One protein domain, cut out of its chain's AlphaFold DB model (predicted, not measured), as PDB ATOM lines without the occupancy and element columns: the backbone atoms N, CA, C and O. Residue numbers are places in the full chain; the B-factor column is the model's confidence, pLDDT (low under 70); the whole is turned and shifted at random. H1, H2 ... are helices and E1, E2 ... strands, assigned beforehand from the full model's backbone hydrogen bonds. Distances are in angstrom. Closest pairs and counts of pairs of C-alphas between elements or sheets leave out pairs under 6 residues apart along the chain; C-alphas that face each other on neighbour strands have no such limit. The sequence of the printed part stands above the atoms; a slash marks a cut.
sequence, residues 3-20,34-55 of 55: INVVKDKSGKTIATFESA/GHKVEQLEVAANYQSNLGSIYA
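This is residues 3 to 20 and 34 to 55 of the 55 residues of an uncharacterized protein of Granulicella arctica (UniProt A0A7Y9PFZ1). A narrow, strongly twisted sheet of three strands, E2, E1 and E3 side by side, forms the body, and a short helix, H1, is joined to the end of E3 by a tight link, with residues 47 to 55 sticking out free beyond the sheet. The printed part has 40 residues, with three named strands and one named helix in the order E1, E2, E3, H1. The sheet is antiparallel in the order E2, E1, E3, and the class is mixed, helices and strands. The whole is loose, with a radius of gyration of the C-alphas of 12.0 A, and elongated, spanning 35 by 18 by 18 A.

E1, residues 3 to 7, is the inner strand of the sheet. E3, residues 36 to 41, is an edge strand antiparallel to E1, their directions 144 degrees apart; C-alphas 6 and 37 face each other at 4.6 A, and N 5 and O 38 are within hydrogen-bond range at 2.8 A. E2, residues 13 to 17, is the other edge strand and forms a hairpin with E1, antiparallel at 151 degrees; C-alphas 16 and 5 face each other at 4.5 A, and N 6 and O 15 are 2.8 A apart. H1, residues 46 to 54, is not on the sheet and is apart from E1 and E2. In H1 every O i to N i+4 pair is within hydrogen-bond range.

E1 begins at C-alpha 3, (141.710, 108.669, 139.707), and is 12.8 A long. E2 measures 11.5 A. E3 measures 16.4 A and ends at C-alpha 41, (145.662, 106.773, 134.808). H1 measures 12.7 A and ends at C-alpha 54, (136.009, 125.043, 140.177).

The C-alphas farthest apart, those of Gly 34 and Ala 55, are 35.6 A apart. Residues 21 to 33 are not printed, and C-alphas 20 and 34 are 23.9 A apart across the cut. The links E1 to E2 and E3 to H1 are tight. Mean pLDDT of the printed part is 86.9, and residues 54 to 55 are under 70.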
ATOM      1  N   ILE A   3     143.022 108.428 139.095       89.00
ATOM      2  CA  ILE A   3     141.710 108.669 139.707       89.00
ATOM      3  C   ILE A   3     141.014 107.339 139.970       89.00
ATOM      4  O   ILE A   3     141.279 106.345 139.288       89.00
ATOM      5  N   ASN A   4     140.107 107.325 140.938       91.88
ATOM      6  CA  ASN A   4     139.237 106.188 141.182       91.88
ATOM      7  C   ASN A   4     137.936 106.374 140.402       91.88
ATOM      8  O   ASN A   4     137.316 107.438 140.445       91.88
ATOM      9  N   VAL A   5     137.507 105.326 139.713       93.12
ATOM     10  CA  VAL A   5     136.269 105.280 138.938       93.12
ATOM     11  C   VAL A   5     135.369 104.220 139.549       93.12
ATOM     12  O   VAL A   5     135.757 103.058 139.646       93.12
ATOM     13  N   VAL A   6     134.160 104.602 139.946       94.06
ATOM     14  CA  VAL A   6     133.153 103.662 140.439       94.06
ATOM     15  C   VAL A   6     132.380 103.106 139.252       94.06
ATOM     16  O   VAL A   6     131.766 103.857 138.485       94.06
ATOM     17  N   LYS A   7     132.404 101.784 139.117       96.12
ATOM     18  CA  LYS A   7     131.621 101.017 138.156       96.12
ATOM     19  C   LYS A   7     130.439 100.361 138.854       96.12
ATOM     20  O   LYS A   7     130.607  99.780 139.928       96.12
ATOM     21  N   ASP A   8     129.270 100.424 138.232       95.81
ATOM     22  CA  ASP A   8     128.130  99.614 138.649       95.81
ATOM     23  C   ASP A   8     128.282  98.146 138.220       95.81
ATOM     24  O   ASP A   8     129.238  97.763 137.538       95.81
ATOM     25  N   LYS A   9     127.302  97.317 138.593       95.62
ATOM     26  CA  LYS A   9     127.259  95.889 138.239       95.62
ATOM     27  C   LYS A   9     127.265  95.604 136.730       95.62
ATOM     28  O   LYS A   9     127.561  94.485 136.329       95.62
ATOM     29  N   SER A  10     126.918  96.586 135.896       95.31
ATOM     30  CA  SER A  10     126.947  96.482 134.432       95.31
ATOM     31  C   SER A  10     128.281  96.932 133.824       95.31
ATOM     32  O   SER A  10     128.470  96.840 132.614       95.31
ATOM     33  N   GLY A  11     129.218  97.417 134.648       93.38
ATOM     34  CA  GLY A  11     130.491  97.984 134.203       93.38
ATOM     35  C   GLY A  11     130.401  99.451 133.770       93.38
ATOM     36  O   GLY A  11     131.392 100.018 133.288       93.38
ATOM     37  N   LYS A  12     129.245 100.101 133.954       94.88
ATOM     38  CA  LYS A  12     129.056 101.518 133.633       94.88
ATOM     39  C   LYS A  12     129.701 102.384 134.708       94.88
ATOM     40  O   LYS A  12     129.537 102.143 135.899       94.88
ATOM     41  N   THR A  13     130.416 103.425 134.284       94.06
ATOM     42  CA  THR A  13     130.933 104.446 135.201       94.06
ATOM     43  C   THR A  13     129.786 105.283 135.756       94.06
ATOM     44  O   THR A  13     129.032 105.870 134.979       94.06
ATOM     45  N   ILE A  14     129.684 105.367 137.081       94.00
ATOM     46  CA  ILE A  14     128.645 106.153 137.764       94.00
ATOM     47  C   ILE A  14     129.201 107.286 138.632       94.00
ATOM     48  O   ILE A  14     128.472 108.223 138.937       94.00
ATOM     49  N   ALA A  15     130.477 107.220 139.015       91.06
ATOM     50  CA  ALA A  15     131.141 108.269 139.781       91.06
ATOM     51  C   ALA A  15     132.660 108.206 139.593       91.06
ATOM     52  O   ALA A  15     133.214 107.161 139.240       91.06
ATOM     53  N   THR A  16     133.334 109.316 139.880       89.75
ATOM     54  CA  THR A  16     134.795 109.404 139.963       89.75
ATOM     55  C   THR A  16     135.191 110.150 141.227       89.75
ATOM     56  O   THR A  16     134.511 111.099 141.608       89.75
ATOM     57  N   PHE A  17     136.283 109.745 141.872       87.00
ATOM     58  CA  PHE A  17     136.818 110.444 143.038       87.00
ATOM     59  C   PHE A  17     138.340 110.322 143.125       87.00
ATOM     60  O   PHE A  17     138.949 109.386 142.599       87.00
ATOM     61  N   GLU A  18     138.954 111.262 143.829       83.69
ATOM     62  CA  GLU A  18     140.380 111.247 144.129       83.69
ATOM     63  C   GLU A  18     140.618 110.628 145.505       83.69
ATOM     64  O   GLU A  18     139.848 110.833 146.444       83.69
ATOM     65  N   SER A  19     141.693 109.850 145.637       79.06
ATOM     66  CA  SER A  19     142.141 109.420 146.959       79.06
ATOM     67  C   SER A  19     142.715 110.624 147.697       79.06
ATOM     68  O   SER A  19     143.585 111.312 147.164       79.06
ATOM     69  N   ALA A  20     142.275 110.847 148.937       75.44
ATOM     70  CA  ALA A  20     142.880 111.862 149.792       75.44
ATOM     71  C   ALA A  20     144.395 111.613 149.920       75.44
ATOM     72  O   ALA A  20     144.829 110.492 150.209       75.44
ATOM     73  N   GLY A  34     128.088  94.273 144.076       93.94
ATOM     74  CA  GLY A  34     128.436  94.168 142.656       93.94
ATOM     75  C   GLY A  34     129.054  95.428 142.037       93.94
ATOM     76  O   GLY A  34     129.449  95.386 140.873       93.94
ATOM     77  N   HIS A  35     129.163  96.532 142.779       95.94
ATOM     78  CA  HIS A  35     129.909  97.709 142.340       95.94
ATOM     79  C   HIS A  35     131.396  97.534 142.645       95.94
ATOM     80  O   HIS A  35     131.779  96.839 143.587       95.94
ATOM     81  N   LYS A  36     132.248  98.191 141.858       94.94
ATOM     82  CA  LYS A  36     133.704  98.148 142.047       94.94
ATOM     83  C   LYS A  36     134.353  99.492 141.776       94.94
ATOM     84  O   LYS A  36     133.808 100.327 141.058       94.94
ATOM     85  N   VAL A  37     135.543  99.671 142.334       94.00
ATOM     86  CA  VAL A  37     136.414 100.808 142.042       94.00
ATOM     87  C   VAL A  37     137.555 100.346 141.147       94.00
ATOM     88  O   VAL A  37     138.230  99.365 141.452       94.00
ATOM     89  N   GLU A  38     137.777 101.069 140.057       94.12
ATOM     90  CA  GLU A  38     138.910 100.888 139.152       94.12
ATOM     91  C   GLU A  38     139.799 102.130 139.183       94.12
ATOM     92  O   GLU A  38     139.305 103.258 139.194       94.12
ATOM     93  N   GLN A  39     141.115 101.928 139.190       91.94
ATOM     94  CA  GLN A  39     142.062 103.032 139.084       91.94
ATOM     95  C   GLN A  39     142.390 103.293 137.624       91.94
ATOM     96  O   GLN A  39     142.855 102.395 136.921       91.94
ATOM     97  N   LEU A  40     142.190 104.534 137.194       90.31
ATOM     98  CA  LEU A  40     142.493 104.960 135.839       90.31
ATOM     99  C   LEU A  40     143.606 105.999 135.857       90.31
ATOM    100  O   LEU A  40     143.560 106.964 136.622       90.31
ATOM    101  N   GLU A  41     144.611 105.790 135.018       90.62
ATOM    102  CA  GLU A  41     145.662 106.773 134.808       90.62
ATOM    103  C   GLU A  41     145.141 107.910 133.933       90.62
ATOM    104  O   GLU A  41     144.527 107.685 132.891       90.62
ATOM    105  N   VAL A  42     145.360 109.142 134.383       87.81
ATOM    106  CA  VAL A  42     144.933 110.355 133.686       87.81
ATOM    107  C   VAL A  42     146.127 111.240 133.365       87.81
ATOM    108  O   VAL A  42     147.179 111.179 134.019       87.81
ATOM    109  N   ALA A  43     145.924 112.081 132.351       89.31
ATOM    110  CA  ALA A  43     146.912 113.016 131.844       89.31
ATOM    111  C   ALA A  43     147.465 113.934 132.945       89.31
ATOM    112  O   ALA A  43     146.786 114.269 133.916       89.31
ATOM    113  N   ALA A  44     148.717 114.365 132.776       83.38
ATOM    114  CA  ALA A  44     149.427 115.169 133.770       83.38
ATOM    115  C   ALA A  44     148.757 116.527 134.051       83.38
ATOM    116  O   ALA A  44     148.853 117.042 135.159       83.38
ATOM    117  N   ASN A  45     148.041 117.089 133.076       84.06
ATOM    118  CA  ASN A  45     147.341 118.368 133.202       84.06
ATOM    119  C   ASN A  45     145.962 118.268 133.879       84.06
ATOM    120  O   ASN A  45     145.292 119.287 134.033       84.06
ATOM    121  N   TYR A  46     145.524 117.076 134.290       83.94
ATOM    122  CA  TYR A  46     144.185 116.858 134.841       83.94
ATOM    123  C   TYR A  46     143.868 117.754 136.053       83.94
ATOM    124  O   TYR A  46     142.838 118.421 136.055       83.94
ATOM    125  N   GLN A  47     144.773 117.850 137.035       78.88
ATOM    126  CA  GLN A  47     144.585 118.716 138.211       78.88
ATOM    127  C   GLN A  47     144.446 120.198 137.849       78.88
ATOM    128  O   GLN A  47     143.576 120.882 138.385       78.88
ATOM    129  N   SER A  48     145.263 120.689 136.913       81.00
ATOM    130  CA  SER A  48     145.160 122.077 136.447       81.00
ATOM    131  C   SER A  48     143.808 122.343 135.784       81.00
ATOM    132  O   SER A  48     143.235 123.415 135.969       81.00
ATOM    133  N   ASN A  49     143.279 121.367 135.041       81.44
ATOM    134  CA  ASN A  49     141.982 121.495 134.386       81.44
ATOM    135  C   ASN A  49     140.836 121.498 135.408       81.44
ATOM    136  O   ASN A  49     139.928 122.316 135.290       81.44
ATOM    137  N   LEU A  50     140.885 120.644 136.438       78.12
ATOM    138  CA  LEU A  50     139.896 120.678 137.521       78.12
ATOM    139  C   LEU A  50     139.899 122.023 138.248       78.12
ATOM    140  O   LEU A  50     138.835 122.605 138.443       78.12
ATOM    141  N   GLY A  51     141.085 122.549 138.571       75.12
ATOM    142  CA  GLY A  51     141.222 123.876 139.170       75.12
ATOM    143  C   GLY A  51     140.536 124.962 138.340       75.12
ATOM    144  O   GLY A  51     139.851 125.796 138.904       75.12
ATOM    145  N   SER A  52     140.626 124.907 137.008       76.00
ATOM    146  CA  SER A  52     139.968 125.889 136.129       76.00
ATOM    147  C   SER A  52     138.437 125.790 136.061       76.00
ATOM    148  O   SER A  52     137.793 126.762 135.684       76.00
ATOM    149  N   ILE A  53     137.851 124.638 136.405       74.56
ATOM    150  CA  ILE A  53     136.391 124.428 136.398       74.56
ATOM    151  C   ILE A  53     135.762 124.891 137.718       74.56
ATOM    152  O   ILE A  53     134.622 125.347 137.726       74.56
ATOM    153  N   TYR A  54     136.492 124.743 138.826       66.75
ATOM    154  CA  TYR A  54     136.009 125.043 140.177       66.75
ATOM    155  C   TYR A  54     136.565 126.354 140.767       66.75
ATOM    156  O   TYR A  54     136.291 126.631 141.936       66.75
ATOM    157  N   ALA A  55     137.358 127.115 140.002       56.28
ATOM    158  CA  ALA A  55     137.896 128.424 140.394       56.28
ATOM    159  C   ALA A  55     136.867 129.557 140.284       56.28
ATOM    160  O   ALA A  55     135.997 129.496 139.385       56.28
TER     161      ALA A  55